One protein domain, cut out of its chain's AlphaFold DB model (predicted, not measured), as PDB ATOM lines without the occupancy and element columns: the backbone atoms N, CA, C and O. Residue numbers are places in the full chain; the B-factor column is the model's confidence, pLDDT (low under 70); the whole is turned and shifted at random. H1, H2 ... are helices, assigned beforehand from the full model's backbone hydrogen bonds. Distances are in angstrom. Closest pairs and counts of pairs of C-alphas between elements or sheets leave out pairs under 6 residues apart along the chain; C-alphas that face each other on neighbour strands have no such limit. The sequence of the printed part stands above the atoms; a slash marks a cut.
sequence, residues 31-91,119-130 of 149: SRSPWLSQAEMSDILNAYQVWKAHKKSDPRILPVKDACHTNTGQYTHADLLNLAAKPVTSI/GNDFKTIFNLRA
ATOM      1  N   SER A  31     -16.270  -9.534  20.879       79.00
ATOM      2  CA  SER A  31     -16.062 -10.468  19.759       79.00
ATOM      3  C   SER A  31     -15.722 -11.902  20.198       79.00
ATOM      4  O   SER A  31     -15.044 -12.640  19.485       79.00
ATOM      5  N   ARG A  32     -16.189 -12.316  21.383       76.38
ATOM      6  CA  ARG A  32     -15.945 -13.644  21.959       76.38
ATOM      7  C   ARG A  32     -17.192 -14.521  21.936       76.38
ATOM      8  O   ARG A  32     -18.330 -14.051  21.920       76.38
ATOM      9  N   SER A  33     -16.939 -15.824  21.979       75.31
ATOM     10  CA  SER A  33     -17.951 -16.853  22.206       75.31
ATOM     11  C   SER A  33     -18.016 -17.219  23.702       75.31
ATOM     12  O   SER A  33     -17.065 -16.929  24.431       75.31
ATOM     13  N   PRO A  34     -19.089 -17.876  24.181       72.38
ATOM     14  CA  PRO A  34     -19.183 -18.345  25.569       72.38
ATOM     15  C   PRO A  34     -18.239 -19.507  25.915       72.38
ATOM     16  O   PRO A  34     -18.280 -20.014  27.037       72.38
ATOM     17  N   TRP A  35     -17.418 -19.953  24.965       75.12
ATOM     18  CA  TRP A  35     -16.579 -21.137  25.079       75.12
ATOM     19  C   TRP A  35     -15.104 -20.747  25.114       75.12
ATOM     20  O   TRP A  35     -14.690 -19.779  24.469       75.12
ATOM     21  N   LEU A  36     -14.310 -21.527  25.846       78.38
ATOM     22  CA  LEU A  36     -12.854 -21.425  25.822       78.38
ATOM     23  C   LEU A  36     -12.271 -22.404  24.805       78.38
ATOM     24  O   LEU A  36     -12.752 -23.526  24.641       78.38
ATOM     25  N   SER A  37     -11.190 -21.997  24.155       83.69
ATOM     26  CA  SER A  37     -10.326 -22.928  23.436       83.69
ATOM     27  C   SER A  37      -9.462 -23.735  24.410       83.69
ATOM     28  O   SER A  37      -9.253 -23.349  25.563       83.69
ATOM     29  N   GLN A  38      -8.888 -24.844  23.935       82.81
ATOM     30  CA  GLN A  38      -7.948 -25.617  24.749       82.81
ATOM     31  C   GLN A  38      -6.709 -24.796  25.134       82.81
ATOM     32  O   GLN A  38      -6.208 -24.948  26.242       82.81
ATOM     33  N   ALA A  39      -6.231 -23.916  24.250       86.00
ATOM     34  CA  ALA A  39      -5.092 -23.045  24.535       86.00
ATOM     35  C   ALA A  39      -5.398 -22.076  25.687       86.00
ATOM     36  O   ALA A  39      -4.597 -21.942  26.609       86.00
ATOM     37  N   GLU A  40      -6.583 -21.465  25.682       87.94
ATOM     38  CA  GLU A  40      -7.016 -20.549  26.743       87.94
ATOM     39  C   GLU A  40      -7.243 -21.277  28.069       87.94
ATOM     40  O   GLU A  40      -6.884 -20.769  29.126       87.94
ATOM     41  N   MET A  41      -7.787 -22.495  28.032       87.19
ATOM     42  CA  MET A  41      -7.949 -23.289  29.248       87.19
ATOM     43  C   MET A  41      -6.595 -23.715  29.832       87.19
ATOM     44  O   MET A  41      -6.386 -23.622  31.042       87.19
ATOM     45  N   SER A  42      -5.656 -24.144  28.985       90.44
ATOM     46  CA  SER A  42      -4.281 -24.451  29.396       90.44
ATOM     47  C   SER A  42      -3.587 -23.226  29.994       90.44
ATOM     48  O   SER A  42      -2.913 -23.342  31.016       90.44
ATOM     49  N   ASP A  43      -3.806 -22.041  29.422       93.12
ATOM     50  CA  ASP A  43      -3.294 -20.779  29.958       93.12
ATOM     51  C   ASP A  43      -3.851 -20.456  31.350       93.12
ATOM     52  O   ASP A  43      -3.074 -20.111  32.233       93.12
ATOM     53  N   ILE A  44      -5.150 -20.656  31.597       92.81
ATOM     54  CA  ILE A  44      -5.738 -20.488  32.940       92.81
ATOM     55  C   ILE A  44      -5.098 -21.460  33.948       92.81
ATOM     56  O   ILE A  44      -4.849 -21.086  35.097       92.81
ATOM     57  N   LEU A  45      -4.782 -22.697  33.543       93.56
ATOM     58  CA  LEU A  45      -4.079 -23.648  34.413       93.56
ATOM     59  C   LEU A  45      -2.628 -23.234  34.686       93.56
ATOM     60  O   LEU A  45      -2.151 -23.395  35.810       93.56
ATOM     61  N   ASN A  46      -1.926 -22.687  33.695       95.31
ATOM     62  CA  ASN A  46      -0.582 -22.140  33.884       95.31
ATOM     63  C   ASN A  46      -0.623 -20.898  34.791       95.31
ATOM     64  O   ASN A  46       0.154 -20.810  35.742       95.31
ATOM     65  N   ALA A  47      -1.608 -20.014  34.595       95.06
ATOM     66  CA  ALA A  47      -1.880 -18.869  35.460       95.06
ATOM     67  C   ALA A  47      -2.106 -19.301  36.910       95.06
ATOM     68  O   ALA A  47      -1.523 -18.721  37.817       95.06
ATOM     69  N   TYR A  48      -2.898 -20.352  37.145       95.38
ATOM     70  CA  TYR A  48      -3.143 -20.881  38.489       95.38
ATOM     71  C   TYR A  48      -1.854 -21.322  39.186       95.38
ATOM     72  O   TYR A  48      -1.674 -21.062  40.375       95.38
ATOM     73  N   GLN A  49      -0.955 -21.986  38.461       95.00
ATOM     74  CA  GLN A  49       0.311 -22.446  39.028       95.00
ATOM     75  C   GLN A  49       1.195 -21.273  39.449       95.00
ATOM     76  O   GLN A  49       1.704 -21.273  40.569       95.00
ATOM     77  N   VAL A  50       1.313 -20.262  38.585       95.19
ATOM     78  CA  VAL A  50       2.058 -19.026  38.863       95.19
ATOM     79  C   VAL A  50       1.414 -18.273  40.029       95.19
ATOM     80  O   VAL A  50       2.067 -18.006  41.033       95.19
ATOM     81  N   TRP A  51       0.098 -18.056  39.982       95.38
ATOM     82  CA  TRP A  51      -0.675 -17.422  41.053       95.38
ATOM     83  C   TRP A  51      -0.450 -18.095  42.407       95.38
ATOM     84  O   TRP A  51      -0.220 -17.430  43.419       95.38
ATOM     85  N   LYS A  52      -0.476 -19.431  42.436       94.38
ATOM     86  CA  LYS A  52      -0.237 -20.217  43.646       94.38
ATOM     87  C   LYS A  52       1.206 -20.082  44.139       94.38
ATOM     88  O   LYS A  52       1.402 -19.966  45.348       94.38
ATOM     89  N   ALA A  53       2.191 -20.064  43.239       93.50
ATOM     90  CA  ALA A  53       3.594 -19.827  43.585       93.50
ATOM     91  C   ALA A  53       3.801 -18.429  44.199       93.50
ATOM     92  O   ALA A  53       4.516 -18.288  45.191       93.50
ATOM     93  N   HIS A  54       3.073 -17.422  43.712       93.31
ATOM     94  CA  HIS A  54       3.041 -16.061  44.260       93.31
ATOM     95  C   HIS A  54       2.062 -15.892  45.439       93.31
ATOM     96  O   HIS A  54       1.517 -14.815  45.665       93.31
ATOM     97  N   LYS A  55       1.818 -16.951  46.225       92.25
ATOM     98  CA  LYS A  55       0.959 -16.915  47.429       92.25
ATOM     99  C   LYS A  55      -0.450 -16.359  47.167       92.25
ATOM    100  O   LYS A  55      -1.021 -15.696  48.030       92.25
ATOM    101  N   LYS A  56      -1.021 -16.650  45.994       90.62
ATOM    102  CA  LYS A  56      -2.350 -16.193  45.557       90.62
ATOM    103  C   LYS A  56      -2.473 -14.669  45.409       90.62
ATOM    104  O   LYS A  56      -3.575 -14.128  45.491       90.62
ATOM    105  N   SER A  57      -1.363 -13.980  45.158       88.62
ATOM    106  CA  SER A  57      -1.339 -12.537  44.937       88.62
ATOM    107  C   SER A  57      -0.358 -12.201  43.821       88.62
ATOM    108  O   SER A  57       0.854 -12.221  44.021       88.62
ATOM    109  N   ASP A  58      -0.887 -11.919  42.633       91.00
ATOM    110  CA  ASP A  58      -0.085 -11.488  41.494       91.00
ATOM    111  C   ASP A  58      -0.893 -10.517  40.613       91.00
ATOM    112  O   ASP A  58      -1.867 -10.934  39.979       91.00
ATOM    113  N   PRO A  59      -0.522  -9.224  40.569       89.56
ATOM    114  CA  PRO A  59      -1.250  -8.216  39.805       89.56
ATOM    115  C   PRO A  59      -1.066  -8.350  38.287       89.56
ATOM    116  O   PRO A  59      -1.768  -7.679  37.536       89.56
ATOM    117  N   ARG A  60      -0.129  -9.184  37.811       92.00
ATOM    118  CA  ARG A  60       0.106  -9.413  36.375       92.00
ATOM    119  C   ARG A  60      -0.759 -10.535  35.807       92.00
ATOM    120  O   ARG A  60      -0.786 -10.729  34.589       92.00
ATOM    121  N   ILE A  61      -1.486 -11.258  36.659       92.25
ATOM    122  CA  ILE A  61      -2.471 -12.261  36.250       92.25
ATOM    123  C   ILE A  61      -3.785 -11.548  35.945       92.25
ATOM    124  O   ILE A  61      -4.719 -11.521  36.741       92.25
ATOM    125  N   LEU A  62      -3.809 -10.941  34.766       91.56
ATOM    126  CA  LEU A  62      -4.970 -10.280  34.180       91.56
ATOM    127  C   LEU A  62      -5.265 -10.914  32.819       91.56
ATOM    128  O   LEU A  62      -4.397 -11.613  32.283       91.56
ATOM    129  N   PRO A  63      -6.436 -10.678  32.214       89.62
ATOM    130  CA  PRO A  63      -6.741 -11.208  30.893       89.62
ATOM    131  C   PRO A  63      -5.750 -10.694  29.845       89.62
ATOM    132  O   PRO A  63      -5.306  -9.542  29.892       89.62
ATOM    133  N   VAL A  64      -5.382 -11.549  28.887       88.44
ATOM    134  CA  VAL A  64      -4.556 -11.130  27.742       88.44
ATOM    135  C   VAL A  64      -5.278 -10.018  26.983       88.44
ATOM    136  O   VAL A  64      -6.507  -9.996  26.933       88.44
ATOM    137  N   LYS A  65      -4.514  -9.086  26.399       86.25
ATOM    138  CA  LYS A  65      -5.059  -7.997  25.582       86.25
ATOM    139  C   LYS A  65      -6.053  -8.548  24.553       86.25
ATOM    140  O   LYS A  65      -5.688  -9.370  23.714       86.25
ATOM    141  N   ASP A  66      -7.272  -8.030  24.587       84.25
ATOM    142  CA  ASP A  66      -8.345  -8.356  23.653       84.25
ATOM    143  C   ASP A  66      -9.184  -7.099  23.356       84.25
ATOM    144  O   ASP A  66      -8.756  -5.977  23.629       84.25
ATOM    145  N   ALA A  67     -10.365  -7.258  22.756       84.06
ATOM    146  CA  ALA A  67     -11.237  -6.133  22.418       84.06
ATOM    147  C   ALA A  67     -11.772  -5.354  23.642       84.06
ATOM    148  O   ALA A  67     -12.255  -4.237  23.479       84.06
ATOM    149  N   CYS A  68     -11.704  -5.929  24.844       82.69
ATOM    150  CA  CYS A  68     -12.213  -5.356  26.091       82.69
ATOM    151  C   CYS A  68     -11.135  -5.123  27.154       82.69
ATOM    152  O   CYS A  68     -11.375  -4.386  28.109       82.69
ATOM    153  N   HIS A  69      -9.953  -5.709  26.988       85.44
ATOM    154  CA  HIS A  69      -8.836  -5.575  27.910       85.44
ATOM    155  C   HIS A  69      -7.650  -4.888  27.242       85.44
ATOM    156  O   HIS A  69      -7.116  -5.339  26.226       85.44
ATOM    157  N   THR A  70      -7.193  -3.800  27.854       87.12
ATOM    158  CA  THR A  70      -5.970  -3.106  27.451       87.12
ATOM    159  C   THR A  70      -4.727  -3.857  27.922       87.12
ATOM    160  O   THR A  70      -4.761  -4.604  28.898       87.12
ATOM    161  N   ASN A  71      -3.600  -3.637  27.244       88.00
ATOM    162  CA  ASN A  71      -2.318  -4.138  27.729       88.00
ATOM    163  C   ASN A  71      -1.794  -3.221  28.842       88.00
ATOM    164  O   ASN A  71      -1.476  -2.062  28.583       88.00
ATOM    165  N   THR A  72      -1.707  -3.743  30.058       88.31
ATOM    166  CA  THR A  72      -1.202  -3.075  31.263       88.31
ATOM    167  C   THR A  72       0.029  -3.786  31.837       88.31
ATOM    168  O   THR A  72       0.373  -3.576  32.997       88.31
ATOM    169  N   GLY A  73       0.696  -4.639  31.049       88.94
ATOM    170  CA  GLY A  73       1.852  -5.426  31.496       88.94
ATOM    171  C   GLY A  73       1.490  -6.788  32.091       88.94
ATOM    172  O   GLY A  73       2.250  -7.334  32.892       88.94
ATOM    173  N   GLN A  74       0.326  -7.330  31.727       92.62
ATOM    174  CA  GLN A  74      -0.068  -8.691  32.080       92.62
ATOM    175  C   GLN A  74       0.793  -9.746  31.380       92.62
ATOM    176  O   GLN A  74       1.331  -9.509  30.299       92.62
ATOM    177  N   TYR A  75       0.875 -10.937  31.969       93.44
ATOM    178  CA  TYR A  75       1.618 -12.041  31.366       93.44
ATOM    179  C   TYR A  75       1.011 -12.493  30.034       93.44
ATOM    180  O   TYR A  75      -0.210 -12.627  29.897       93.44
ATOM    181  N   THR A  76       1.857 -12.803  29.058       93.00
ATOM    182  CA  THR A  76       1.428 -13.485  27.833       93.00
ATOM    183  C   THR A  76       1.225 -14.983  28.081       93.00
ATOM    184  O   THR A  76       1.606 -15.520  29.123       93.00
ATOM    185  N   HIS A  77       0.634 -15.676  27.106       91.31
ATOM    186  CA  HIS A  77       0.536 -17.138  27.130       91.31
ATOM    187  C   HIS A  77       1.911 -17.812  27.256       91.31
ATOM    188  O   HIS A  77       2.057 -18.785  27.992       91.31
ATOM    189  N   ALA A  78       2.922 -17.277  26.566       93.00
ATOM    190  CA  ALA A  78       4.279 -17.809  26.602       93.00
ATOM    191  C   ALA A  78       4.947 -17.572  27.964       93.00
ATOM    192  O   ALA A  78       5.606 -18.469  28.484       93.00
ATOM    193  N   ASP A  79       4.728 -16.404  28.575       94.12
ATOM    194  CA  ASP A  79       5.299 -16.092  29.889       94.12
ATOM    195  C   ASP A  79       4.768 -17.041  30.963       94.12
ATOM    196  O   ASP A  79       5.548 -17.629  31.710       94.12
ATOM    197  N   LEU A  80       3.445 -17.241  31.018       93.69
ATOM    198  CA  LEU A  80       2.845 -18.157  31.991       93.69
ATOM    199  C   LEU A  80       3.258 -19.603  31.747       93.69
ATOM    200  O   LEU A  80       3.453 -20.342  32.709       93.69
ATOM    201  N   LEU A  81       3.409 -20.009  30.485       93.69
ATOM    202  CA  LEU A  81       3.919 -21.333  30.153       93.69
ATOM    203  C   LEU A  81       5.344 -21.525  30.697       93.69
ATOM    204  O   LEU A  81       5.621 -22.558  31.292       93.69
ATOM    205  N   ASN A  82       6.217 -20.526  30.550       94.69
ATOM    206  CA  ASN A  82       7.606 -20.586  31.016       94.69
ATOM    207  C   ASN A  82       7.745 -20.487  32.544       94.69
ATOM    208  O   ASN A  82       8.686 -21.039  33.110       94.69
ATOM    209  N   LEU A  83       6.833 -19.780  33.215       94.44
ATOM    210  CA  LEU A  83       6.838 -19.605  34.671       94.44
ATOM    211  C   LEU A  83       6.128 -20.743  35.420       94.44
ATOM    212  O   LEU A  83       6.367 -20.943  36.611       94.44
ATOM    213  N   ALA A  84       5.231 -21.473  34.755       93.50
ATOM    214  CA  ALA A  84       4.501 -22.568  35.373       93.50
ATOM    215  C   ALA A  84       5.444 -23.721  35.740       93.50
ATOM    216  O   ALA A  84       6.219 -24.204  34.920       93.50
ATOM    217  N   ALA A  85       5.301 -24.238  36.963       92.81
ATOM    218  CA  ALA A  85       6.059 -25.407  37.415       92.81
ATOM    219  C   ALA A  85       5.817 -26.643  36.528       92.81
ATOM    220  O   ALA A  85       6.704 -27.476  36.351       92.81
ATOM    221  N   LYS A  86       4.604 -26.772  35.984       93.19
ATOM    222  CA  LYS A  86       4.205 -27.799  35.025       93.19
ATOM    223  C   LYS A  86       3.594 -27.115  33.798       93.19
ATOM    224  O   LYS A  86       2.407 -26.792  33.839       93.19
ATOM    225  N   PRO A  87       4.356 -26.884  32.717       93.50
ATOM    226  CA  PRO A  87       3.869 -26.167  31.538       93.50
ATOM    227  C   PRO A  87       2.795 -26.972  30.793       93.50
ATOM    228  O   PRO A  87       3.088 -27.910  30.040       93.50
ATOM    229  N   VAL A  88       1.529 -26.617  31.013       92.81
ATOM    230  CA  VAL A  88       0.379 -27.281  30.394       92.81
ATOM    231  C   VAL A  88       0.145 -26.714  29.005       92.81
ATOM    232  O   VAL A  88      -0.016 -25.508  28.828       92.81
ATOM    233  N   THR A  89       0.059 -27.605  28.023       91.19
ATOM    234  CA  THR A  89      -0.320 -27.276  26.640       91.19
ATOM    235  C   THR A  89      -1.587 -28.014  26.215       91.19
ATOM    236  O   THR A  89      -2.304 -27.566  25.317       91.19
ATOM    237  N   SER A  90      -1.917 -29.127  26.878       87.12
ATOM    238  CA  SER A  90      -3.106 -29.922  26.587       87.12
ATOM    239  C   SER A  90      -3.703 -30.583  27.828       87.12
ATOM    240  O   SER A  90      -2.999 -30.952  28.767       87.12
ATOM    241  N   ILE A  91      -5.030 -30.734  27.828       86.12
ATOM    242  CA  ILE A  91      -5.802 -31.156  29.006       86.12
ATOM    243  C   ILE A  91      -6.618 -32.413  28.704       86.12
ATOM    244  O   ILE A  91      -7.795 -32.309  28.397       86.12
ATOM    245  N   GLY A 119     -12.692 -25.568  43.927       86.62
ATOM    246  CA  GLY A 119     -13.660 -24.840  43.096       86.62
ATOM    247  C   GLY A 119     -13.552 -23.318  43.263       86.62
ATOM    248  O   GLY A 119     -13.627 -22.576  42.286       86.62
ATOM    249  N   ASN A 120     -13.291 -22.847  44.485       88.69
ATOM    250  CA  ASN A 120     -13.078 -21.425  44.778       88.69
ATOM    251  C   ASN A 120     -11.815 -20.865  44.109       88.69
ATOM    252  O   ASN A 120     -11.856 -19.769  43.544       88.69
ATOM    253  N   ASP A 121     -10.710 -21.614  44.145       91.88
ATOM    254  CA  ASP A 121      -9.471 -21.202  43.483       91.88
ATOM    255  C   ASP A 121      -9.657 -21.169  41.968       91.88
ATOM    256  O   ASP A 121      -9.279 -20.185  41.337       91.88
ATOM    257  N   PHE A 122     -10.315 -22.187  41.400       90.06
ATOM    258  CA  PHE A 122     -10.638 -22.213  39.976       90.06
ATOM    259  C   PHE A 122     -11.495 -21.014  39.569       90.06
ATOM    260  O   PHE A 122     -11.193 -20.334  38.596       90.06
ATOM    261  N   LYS A 123     -12.552 -20.715  40.328       89.00
ATOM    262  CA  LYS A 123     -13.407 -19.557  40.061       89.00
ATOM    263  C   LYS A 123     -12.620 -18.249  40.094       89.00
ATOM    264  O   LYS A 123     -12.813 -17.402  39.226       89.00
ATOM    265  N   THR A 124     -11.753 -18.089  41.091       91.12
ATOM    266  CA  THR A 124     -10.929 -16.887  41.243       91.12
ATOM    267  C   THR A 124      -9.996 -16.723  40.052       91.12
ATOM    268  O   THR A 124     -10.051 -15.698  39.379       91.12
ATOM    269  N   ILE A 125      -9.195 -17.744  39.737       92.38
ATOM    270  CA  ILE A 125      -8.226 -17.651  38.643       92.38
ATOM    271  C   ILE A 125      -8.905 -17.521  37.278       92.38
ATOM    272  O   ILE A 125      -8.448 -16.752  36.439       92.38
ATOM    273  N   PHE A 126     -10.033 -18.208  37.075       89.94
ATOM    274  CA  PHE A 126     -10.836 -18.070  35.868       89.94
ATOM    275  C   PHE A 126     -11.291 -16.622  35.699       89.94
ATOM    276  O   PHE A 126     -11.043 -16.027  34.663       89.94
ATOM    277  N   ASN A 127     -11.888 -16.020  36.729       89.81
ATOM    278  CA  ASN A 127     -12.368 -14.640  36.647       89.81
ATOM    279  C   ASN A 127     -11.236 -13.606  36.516       89.81
ATOM    280  O   ASN A 127     -11.480 -12.525  35.993       89.81
ATOM    281  N   LEU A 128     -10.021 -13.919  36.983       91.56
ATOM    282  CA  LEU A 128      -8.848 -13.056  36.815       91.56
ATOM    283  C   LEU A 128      -8.239 -13.141  35.412       91.56
ATOM    284  O   LEU A 128      -7.692 -12.153  34.933       91.56
ATOM    285  N   ARG A 129      -8.293 -14.308  34.757       92.19
ATOM    286  CA  ARG A 129      -7.548 -14.564  33.514       92.19
ATOM    287  C   ARG A 129      -8.421 -14.747  32.271       92.19
ATOM    288  O   ARG A 129      -7.902 -14.675  31.159       92.19
ATOM    289  N   ALA A 130      -9.719 -14.988  32.426       87.81
ATOM    290  CA  ALA A 130     -10.595 -15.282  31.301       87.81
ATOM    291  C   ALA A 130     -10.715 -14.087  30.329       87.81
ATOM    292  O   ALA A 130     -10.827 -12.942  30.765       87.81
TER     293      ALA A 130
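AT A GLANCE: This is residues 31 to 91 and 119 to 130 of the 149 residues of an uncharacterized protein of Candidatus Dojkabacteria bacterium (UniProt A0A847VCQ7). One longer helix, H1, runs through the middle, with a short helix, H2, packed on one side of it nearly lengthwise and a third helix, H3, packed on the other side and crossing it. A long stretch with no named element, residues 54 to 76, loops from the end of H1 back to the beginning of H2. The printed part has 73 residues, with three named helices in the order H1, H2, H3 and no named strand; under half of the residues, 34 of 73, are in named elements, and the class is all helix. The whole is compact, with a radius of gyration of the C-alphas of 11.5 A, and its C-alphas span 32 by 27 by 25 A.

IN THESE COORDINATES: H1, the longest helix, holds residues 38 to 53 and measures 22.8 A from first to last C-alpha, from C-alpha 38 at (-7.948, -25.617, 24.749) to C-alpha 53 at (3.594, -19.827, 43.585). H2 holds residues 77 to 83, beginning with C-alpha 77 at (0.536, -17.138, 27.130). H3 holds residues 119 to 129, measures 15.3 A and ends with C-alpha 129 at (-7.548, -14.564, 33.514).

HOW THE PARTS SIT: H1 touches both other helices. It touches H2 with residues 43 to 50 alone; the closest C-alphas are those of Asn 46 and Leu 80, 5.6 A apart. H1 and H2 run the same way at a shallow tilt of 34 degrees, only just short of steep. H1 touches H3 with residues 44 to 51 alone; the closest C-alphas are those of Tyr 48 and Ile 125, 6.0 A apart. The lines of H1 and H3 stand at 72 degrees, only just about perpendicular. The centres of H1 and H2 are 8.8 A apart, those of H1 and H3 10.0 A. H2 and H3 are apart. In H1, H2 and H3 every O i to N i+4 pair is within hydrogen-bond range.

THE WHOLE: The two C-alphas farthest apart are those of Ser 31 and Lys 55, 33.1 A. The link from H1 to H2 is long, with 23 residues, 54 to 76, whose C-alphas lie 6 to 17 A from the mean of the C-alphas. The link from H2 to H3 is the link across the cut: residues 92 to 118 are not printed, and C-alphas 91 and 119 are 17.3 A apart. The mean pLDDT of the printed part is 89.5, and no printed residue is under 70.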